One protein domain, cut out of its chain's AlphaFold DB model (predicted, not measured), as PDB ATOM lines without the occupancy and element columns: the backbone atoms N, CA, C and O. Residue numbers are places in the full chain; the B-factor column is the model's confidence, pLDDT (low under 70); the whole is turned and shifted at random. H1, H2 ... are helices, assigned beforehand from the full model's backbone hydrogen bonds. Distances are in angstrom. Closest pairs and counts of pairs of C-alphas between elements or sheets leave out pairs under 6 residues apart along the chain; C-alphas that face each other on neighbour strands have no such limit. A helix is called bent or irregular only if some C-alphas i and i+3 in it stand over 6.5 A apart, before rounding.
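This is residues 149 to 212 of the 219 residues of an uncharacterized protein of Tuber borchii (UniProt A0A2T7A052). Three helices follow one another as the sides of an open frame: H1 and H2 meet near their ends in a corner like an L, and after a short loop H3 folds back along H2, into the open side of that corner. No two of the helices clearly touch, and H3 stays apart from H1. The printed part has 64 residues, with three named helices in the order H1, H2, H3 and no named strand; the class is all helix. The whole is only just loose, close to extended, with a radius of gyration of the C-alphas of 15.8 A, and its C-alphas span 47 by 26 by 18 A, an elongated outline.

Start with H1, residues 149 to 171, and go on to H2, residues 173 to 187. Look at the C-alphas of Leu 169 and Val 175, the closest of the two helices, and you find them 6.6 A apart: H1 and H2 are close but not clearly touching. Their lines are about perpendicular, at 83 degrees. Next comes H3, residues 194 to 212, which is near H2. H2 and H3 are close but not clearly touching; their closest C-alphas, those of Phe 187 and Arg 197, are 6.7 A apart. They run opposite ways at a shallow tilt of 32 degrees, only just short of steep. H1 and H3 are apart. In H1, H2 and H3 every O i to N i+4 pair is within hydrogen-bond range.

Find C-alpha 149 at (209.336, 246.946, 195.638); from there H1, the longest helix with 23 residues, runs 32.8 A to C-alpha 171 at (238.021, 236.238, 207.532). H2 begins at Ser 173 and covers 21.4 A to the C-alpha of Phe 187. H3 begins at Ser 194 and runs 26.8 A to C-alpha 212 at (219.474, 235.732, 216.913). None of the three helices is bent.

The two C-alphas farthest apart are those of Glu 149 and Ser 191, at 47.6 A, while the first and last printed C-alphas, of Glu 149 and Gln 212, are 26.1 A apart. The printed part has no cut. The link from H1 to H2, one residue, is tight; the link from H2 to H3, six residues, is short. Residues 149 to 182, 189 to 195 and 202 to 212 stand free. Look in the B-factor column for the pLDDT: its mean over the printed part is 73.6, and 22 residues are under 70, namely residues 172 to 181, 183, 185 to 193 and 211 to 212. H2 has a mean pLDDT of 65.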
ATOM      1  N   GLU A 149     208.210 247.411 196.457       73.81
ATOM      2  CA  GLU A 149     209.336 246.946 195.638       73.81
ATOM      3  C   GLU A 149     210.635 247.663 196.018       73.81
ATOM      4  O   GLU A 149     211.675 247.017 196.142       73.81
ATOM      5  N   LEU A 150     210.573 248.972 196.284       82.19
ATOM      6  CA  LEU A 150     211.705 249.753 196.779       82.19
ATOM      7  C   LEU A 150     212.192 249.239 198.142       82.19
ATOM      8  O   LEU A 150     213.399 249.112 198.345       82.19
ATOM      9  N   ASP A 151     211.283 248.885 199.050       80.00
ATOM     10  CA  ASP A 151     211.643 248.326 200.354       80.00
ATOM     11  C   ASP A 151     212.173 246.889 200.249       80.00
ATOM     12  O   ASP A 151     213.157 246.571 200.913       80.00
ATOM     13  N   LYS A 152     211.665 246.049 199.333       82.75
ATOM     14  CA  LYS A 152     212.302 244.750 199.022       82.75
ATOM     15  C   LYS A 152     213.725 244.927 198.487       82.75
ATOM     16  O   LYS A 152     214.622 244.191 198.894       82.75
ATOM     17  N   LEU A 153     213.947 245.903 197.602       83.12
ATOM     18  CA  LEU A 153     215.278 246.230 197.080       83.12
ATOM     19  C   LEU A 153     216.206 246.739 198.192       83.12
ATOM     20  O   LEU A 153     217.351 246.298 198.268       83.12
ATOM     21  N   ARG A 154     215.713 247.594 199.098       86.88
ATOM     22  CA  ARG A 154     216.447 248.031 200.298       86.88
ATOM     23  C   ARG A 154     216.809 246.848 201.191       86.88
ATOM     24  O   ARG A 154     217.982 246.692 201.502       86.88
ATOM     25  N   SER A 155     215.858 245.983 201.544       84.06
ATOM     26  CA  SER A 155     216.116 244.785 202.354       84.06
ATOM     27  C   SER A 155     217.129 243.843 201.698       84.06
ATOM     28  O   SER A 155     218.020 243.357 202.385       84.06
ATOM     29  N   ALA A 156     217.060 243.633 200.380       87.06
ATOM     30  CA  ALA A 156     218.020 242.803 199.650       87.06
ATOM     31  C   ALA A 156     219.437 243.412 199.619       87.06
ATOM     32  O   ALA A 156     220.425 242.694 199.782       87.06
ATOM     33  N   ILE A 157     219.551 244.735 199.449       87.06
ATOM     34  CA  ILE A 157     220.834 245.454 199.501       87.06
ATOM     35  C   ILE A 157     221.405 245.441 200.926       87.06
ATOM     36  O   ILE A 157     222.593 245.175 201.096       87.06
ATOM     37  N   CYS A 158     220.573 245.678 201.945       86.62
ATOM     38  CA  CYS A 158     220.970 245.614 203.349       86.62
ATOM     39  C   CYS A 158     221.426 244.206 203.741       86.62
ATOM     40  O   CYS A 158     222.498 244.084 204.321       86.62
ATOM     41  N   GLY A 159     220.681 243.157 203.372       87.00
ATOM     42  CA  GLY A 159     221.078 241.762 203.582       87.00
ATOM     43  C   GLY A 159     222.435 241.464 202.946       87.00
ATOM     44  O   GLY A 159     223.381 241.149 203.653       87.00
ATOM     45  N   SER A 160     222.594 241.731 201.645       85.62
ATOM     46  CA  SER A 160     223.870 241.491 200.953       85.62
ATOM     47  C   SER A 160     225.046 242.316 201.505       85.62
ATOM     48  O   SER A 160     226.199 241.896 201.387       85.62
ATOM     49  N   LEU A 161     224.788 243.486 202.102       84.00
ATOM     50  CA  LEU A 161     225.803 244.281 202.795       84.00
ATOM     51  C   LEU A 161     226.143 243.697 204.176       84.00
ATOM     52  O   LEU A 161     227.318 243.682 204.540       84.00
ATOM     53  N   ILE A 162     225.146 243.196 204.912       82.69
ATOM     54  CA  ILE A 162     225.328 242.478 206.178       82.69
ATOM     55  C   ILE A 162     226.154 241.218 205.923       82.69
ATOM     56  O   ILE A 162     227.233 241.113 206.502       82.69
ATOM     57  N   ASP A 163     225.738 240.353 204.992       84.75
ATOM     58  CA  ASP A 163     226.431 239.110 204.626       84.75
ATOM     59  C   ASP A 163     227.917 239.369 204.332       84.75
ATOM     60  O   ASP A 163     228.802 238.790 204.956       84.75
ATOM     61  N   ARG A 164     228.208 240.343 203.457       83.25
ATOM     62  CA  ARG A 164     229.585 240.717 203.096       83.25
ATOM     63  C   ARG A 164     230.368 241.348 204.245       83.25
ATOM     64  O   ARG A 164     231.591 241.221 204.287       83.25
ATOM     65  N   SER A 165     229.707 242.050 205.166       77.25
ATOM     66  CA  SER A 165     230.368 242.563 206.372       77.25
ATOM     67  C   SER A 165     230.706 241.433 207.348       77.25
ATOM     68  O   SER A 165     231.790 241.443 207.930       77.25
ATOM     69  N   LEU A 166     229.839 240.419 207.453       80.62
ATOM     70  CA  LEU A 166     230.073 239.210 208.237       80.62
ATOM     71  C   LEU A 166     231.190 238.362 207.615       80.62
ATOM     72  O   LEU A 166     232.087 237.966 208.351       80.62
ATOM     73  N   ASP A 167     231.230 238.184 206.288       78.25
ATOM     74  CA  ASP A 167     232.343 237.534 205.574       78.25
ATOM     75  C   ASP A 167     233.697 238.189 205.911       78.25
ATOM     76  O   ASP A 167     234.671 237.510 206.242       78.25
ATOM     77  N   VAL A 168     233.769 239.525 205.866       76.31
ATOM     78  CA  VAL A 168     235.000 240.278 206.165       76.31
ATOM     79  C   VAL A 168     235.399 240.155 207.642       76.31
ATOM     80  O   VAL A 168     236.583 239.981 207.938       76.31
ATOM     81  N   LEU A 169     234.436 240.196 208.570       70.19
ATOM     82  CA  LEU A 169     234.676 239.980 210.004       70.19
ATOM     83  C   LEU A 169     235.075 238.528 210.323       70.19
ATOM     84  O   LEU A 169     235.887 238.294 211.218       70.19
ATOM     85  N   TRP A 170     234.544 237.557 209.579       70.19
ATOM     86  CA  TRP A 170     234.848 236.132 209.710       70.19
ATOM     87  C   TRP A 170     236.263 235.806 209.222       70.19
ATOM     88  O   TRP A 170     237.015 235.105 209.901       70.19
ATOM     89  N   VAL A 171     236.657 236.361 208.072       73.94
ATOM     90  CA  VAL A 171     238.021 236.238 207.532       73.94
ATOM     91  C   VAL A 171     239.044 236.979 208.402       73.94
ATOM     92  O   VAL A 171     240.193 236.544 208.485       73.94
ATOM     93  N   ASN A 172     238.652 238.060 209.087       59.28
ATOM     94  CA  ASN A 172     239.549 238.869 209.915       59.28
ATOM     95  C   ASN A 172     239.141 238.896 211.401       59.28
ATOM     96  O   ASN A 172     238.756 239.928 211.954       59.28
ATOM     97  N   SER A 173     239.318 237.759 212.077       59.53
ATOM     98  CA  SER A 173     239.085 237.606 213.524       59.53
ATOM     99  C   SER A 173     239.892 238.579 214.404       59.53
ATOM    100  O   SER A 173     239.473 238.886 215.523       59.53
ATOM    101  N   THR A 174     241.000 239.127 213.894       57.91
ATOM    102  CA  THR A 174     241.768 240.219 214.517       57.91
ATOM    103  C   THR A 174     240.922 241.478 214.725       57.91
ATOM    104  O   THR A 174     241.020 242.099 215.780       57.91
ATOM    105  N   VAL A 175     240.030 241.819 213.785       59.44
ATOM    106  CA  VAL A 175     239.106 242.960 213.927       59.44
ATOM    107  C   VAL A 175     238.093 242.698 215.040       59.44
ATOM    108  O   VAL A 175     237.827 243.584 215.844       59.44
ATOM    109  N   THR A 176     237.579 241.474 215.169       59.47
ATOM    110  CA  THR A 176     236.674 241.096 216.271       59.47
ATOM    111  C   THR A 176     237.377 241.167 217.633       59.47
ATOM    112  O   THR A 176     236.798 241.648 218.612       59.47
ATOM    113  N   PHE A 177     238.652 240.768 217.699       58.78
ATOM    114  CA  PHE A 177     239.483 240.960 218.889       58.78
ATOM    115  C   PHE A 177     239.672 242.454 219.208       58.78
ATOM    116  O   PHE A 177     239.421 242.866 220.344       58.78
ATOM    117  N   GLU A 178     240.011 243.286 218.219       64.56
ATOM    118  CA  GLU A 178     240.135 244.737 218.402       64.56
ATOM    119  C   GLU A 178     238.818 245.410 218.795       64.56
ATOM    120  O   GLU A 178     238.835 246.251 219.686       64.56
ATOM    121  N   LEU A 179     237.669 245.003 218.248       66.38
ATOM    122  CA  LEU A 179     236.353 245.505 218.660       66.38
ATOM    123  C   LEU A 179     236.057 245.170 220.129       66.38
ATOM    124  O   LEU A 179     235.616 246.040 220.880       66.38
ATOM    125  N   SER A 180     236.363 243.948 220.581       69.25
ATOM    126  CA  SER A 180     236.207 243.573 221.996       69.25
ATOM    127  C   SER A 180     237.167 244.344 222.922       69.25
ATOM    128  O   SER A 180     236.786 244.758 224.023       69.25
ATOM    129  N   SER A 181     238.389 244.618 222.450       65.75
ATOM    130  CA  SER A 181     239.410 245.424 223.133       65.75
ATOM    131  C   SER A 181     239.053 246.918 223.161       65.75
ATOM    132  O   SER A 181     239.283 247.591 224.164       65.75
ATOM    133  N   LEU A 182     238.419 247.433 222.105       70.19
ATOM    134  CA  LEU A 182     237.913 248.800 221.981       70.19
ATOM    135  C   LEU A 182     236.700 249.020 222.889       70.19
ATOM    136  O   LEU A 182     236.667 250.008 223.620       70.19
ATOM    137  N   LEU A 183     235.758 248.072 222.921       67.31
ATOM    138  CA  LEU A 183     234.618 248.066 223.840       67.31
ATOM    139  C   LEU A 183     235.103 248.068 225.301       67.31
ATOM    140  O   LEU A 183     234.763 248.957 226.083       67.31
ATOM    141  N   THR A 184     235.992 247.131 225.644       72.06
ATOM    142  CA  THR A 184     236.632 247.050 226.969       72.06
ATOM    143  C   THR A 184     237.466 248.300 227.274       72.06
ATOM    144  O   THR A 184     237.527 248.754 228.415       72.06
ATOM    145  N   GLY A 185     238.087 248.901 226.259       67.94
ATOM    146  CA  GLY A 185     238.895 250.108 226.368       67.94
ATOM    147  C   GLY A 185     238.078 251.377 226.602       67.94
ATOM    148  O   GLY A 185     238.508 252.213 227.392       67.94
ATOM    149  N   ALA A 186     236.915 251.514 225.967       66.00
ATOM    150  CA  ALA A 186     236.004 252.638 226.157       66.00
ATOM    151  C   ALA A 186     235.330 252.562 227.535       66.00
ATOM    152  O   ALA A 186     235.481 253.467 228.358       66.00
ATOM    153  N   PHE A 187     234.668 251.441 227.838       64.19
ATOM    154  CA  PHE A 187     233.927 251.284 229.092       64.19
ATOM    155  C   PHE A 187     234.831 251.045 230.310       64.19
ATOM    156  O   PHE A 187     234.459 251.409 231.424       64.19
ATOM    157  N   GLY A 188     236.031 250.485 230.132       61.19
ATOM    158  CA  GLY A 188     236.974 250.217 231.224       61.19
ATOM    159  C   GLY A 188     237.867 251.394 231.638       61.19
ATOM    160  O   GLY A 188     238.566 251.275 232.643       61.19
ATOM    161  N   LYS A 189     237.887 252.508 230.886       61.69
ATOM    162  CA  LYS A 189     238.802 253.649 231.134       61.69
ATOM    163  C   LYS A 189     238.104 254.983 231.423       61.69
ATOM    164  O   LYS A 189     238.765 255.895 231.914       61.69
ATOM    165  N   VAL A 190     236.809 255.112 231.128       55.91
ATOM    166  CA  VAL A 190     236.026 256.341 231.349       55.91
ATOM    167  C   VAL A 190     235.195 256.226 232.632       55.91
ATOM    168  O   VAL A 190     234.766 255.140 233.020       55.91
ATOM    169  N   SER A 191     234.994 257.356 233.315       53.59
ATOM    170  CA  SER A 191     234.423 257.474 234.665       53.59
ATOM    171  C   SER A 191     232.901 257.274 234.757       53.59
ATOM    172  O   SER A 191     232.250 257.896 235.594       53.59
ATOM    173  N   GLU A 192     232.334 256.408 233.922       60.03
ATOM    174  CA  GLU A 192     230.906 256.090 233.957       60.03
ATOM    175  C   GLU A 192     230.529 255.309 235.220       60.03
ATOM    176  O   GLU A 192     231.338 254.551 235.781       60.03
ATOM    177  N   SER A 193     229.280 255.460 235.667       68.06
ATOM    178  CA  SER A 193     228.759 254.661 236.778       68.06
ATOM    179  C   SER A 193     228.723 253.174 236.405       68.06
ATOM    180  O   SER A 193     228.756 252.788 235.231       68.06
ATOM    181  N   SER A 194     228.664 252.298 237.413       72.62
ATOM    182  CA  SER A 194     228.538 250.863 237.133       72.62
ATOM    183  C   SER A 194     227.197 250.504 236.494       72.62
ATOM    184  O   SER A 194     227.106 249.474 235.828       72.62
ATOM    185  N   ASP A 195     226.192 251.357 236.673       73.69
ATOM    186  CA  ASP A 195     224.847 251.180 236.147       73.69
ATOM    187  C   ASP A 195     224.786 251.521 234.655       73.69
ATOM    188  O   ASP A 195     224.280 250.704 233.896       73.69
ATOM    189  N   VAL A 196     225.424 252.610 234.201       73.69
ATOM    190  CA  VAL A 196     225.520 252.952 232.763       73.69
ATOM    191  C   VAL A 196     226.237 251.846 231.979       73.69
ATOM    192  O   VAL A 196     225.773 251.424 230.922       73.69
ATOM    193  N   ARG A 197     227.336 251.290 232.516       75.44
ATOM    194  CA  ARG A 197     228.003 250.126 231.897       75.44
ATOM    195  C   ARG A 197     227.095 248.899 231.820       75.44
ATOM    196  O   ARG A 197     227.142 248.172 230.831       75.44
ATOM    197  N   LYS A 198     226.302 248.649 232.865       77.81
ATOM    198  CA  LYS A 198     225.374 247.514 232.934       77.81
ATOM    199  C   LYS A 198     224.197 247.695 231.975       77.81
ATOM    200  O   LYS A 198     223.806 246.728 231.332       77.81
ATOM    201  N   GLU A 199     223.668 248.908 231.859       79.00
ATOM    202  CA  GLU A 199     222.613 249.283 230.919       79.00
ATOM    203  C   GLU A 199     223.086 249.093 229.477       79.00
ATOM    204  O   GLU A 199     222.480 248.318 228.746       79.00
ATOM    205  N   VAL A 200     224.230 249.672 229.089       76.81
ATOM    206  CA  VAL A 200     224.771 249.503 227.730       76.81
ATOM    207  C   VAL A 200     225.096 248.036 227.421       76.81
ATOM    208  O   VAL A 200     224.763 247.558 226.339       76.81
ATOM    209  N   ALA A 201     225.671 247.283 228.367       78.31
ATOM    210  CA  ALA A 201     225.893 245.846 228.190       78.31
ATOM    211  C   ALA A 201     224.574 245.057 228.051       78.31
ATOM    212  O   ALA A 201     224.507 244.125 227.252       78.31
ATOM    213  N   SER A 202     223.523 245.444 228.782       80.75
ATOM    214  CA  SER A 202     222.184 244.855 228.665       80.75
ATOM    215  C   SER A 202     221.539 245.176 227.318       80.75
ATOM    216  O   SER A 202     220.950 244.288 226.715       80.75
ATOM    217  N   THR A 203     221.680 246.407 226.820       83.38
ATOM    218  CA  THR A 203     221.176 246.823 225.504       83.38
ATOM    219  C   THR A 203     221.896 246.083 224.381       83.38
ATOM    220  O   THR A 203     221.236 245.542 223.503       83.38
ATOM    221  N   ILE A 204     223.230 245.966 224.437       82.19
ATOM    222  CA  ILE A 204     224.005 245.174 223.465       82.19
ATOM    223  C   ILE A 204     223.566 243.703 223.497       82.19
ATOM    224  O   ILE A 204     223.308 243.125 222.444       82.19
ATOM    225  N   LEU A 205     223.428 243.106 224.687       82.06
ATOM    226  CA  LEU A 205     222.957 241.725 224.830       82.06
ATOM    227  C   LEU A 205     221.535 241.548 224.277       82.06
ATOM    228  O   LEU A 205     221.280 240.586 223.561       82.06
ATOM    229  N   GLN A 206     220.628 242.487 224.553       80.88
ATOM    230  CA  GLN A 206     219.259 242.470 224.037       80.88
ATOM    231  C   GLN A 206     219.221 242.617 222.509       80.88
ATOM    232  O   GLN A 206     218.471 241.893 221.860       80.88
ATOM    233  N   SER A 207     220.047 243.485 221.918       81.06
ATOM    234  CA  SER A 207     220.176 243.604 220.460       81.06
ATOM    235  C   SER A 207     220.728 242.326 219.823       81.06
ATOM    236  O   SER A 207     220.184 241.882 218.817       81.06
ATOM    237  N   VAL A 208     221.746 241.693 220.419       78.25
ATOM    238  CA  VAL A 208     222.295 240.411 219.934       78.25
ATOM    239  C   VAL A 208     221.262 239.286 220.044       78.25
ATOM    240  O   VAL A 208     221.064 238.550 219.082       78.25
ATOM    241  N   MET A 209     220.552 239.178 221.171       78.38
ATOM    242  CA  MET A 209     219.495 238.175 221.349       78.38
ATOM    243  C   MET A 209     218.286 238.419 220.435       78.38
ATOM    244  O   MET A 209     217.640 237.458 220.030       78.38
ATOM    245  N   SER A 210     217.986 239.676 220.089       75.00
ATOM    246  CA  SER A 210     216.961 240.005 219.091       75.00
ATOM    247  C   SER A 210     217.400 239.599 217.686       75.00
ATOM    248  O   SER A 210     216.613 239.000 216.967       75.00
ATOM    249  N   LEU A 211     218.658 239.862 217.312       65.69
ATOM    250  CA  LEU A 211     219.210 239.472 216.010       65.69
ATOM    251  C   LEU A 211     219.188 237.942 215.826       65.69
ATOM    252  O   LEU A 211     218.796 237.441 214.779       65.69
ATOM    253  N   GLN A 212     219.523 237.199 216.885       59.50
ATOM    254  CA  GLN A 212     219.474 235.732 216.913       59.50
ATOM    255  C   GLN A 212     218.050 235.143 216.905       59.50
ATOM    256  O   GLN A 212     217.900 233.937 216.705       59.50
TER     257      GLN A 212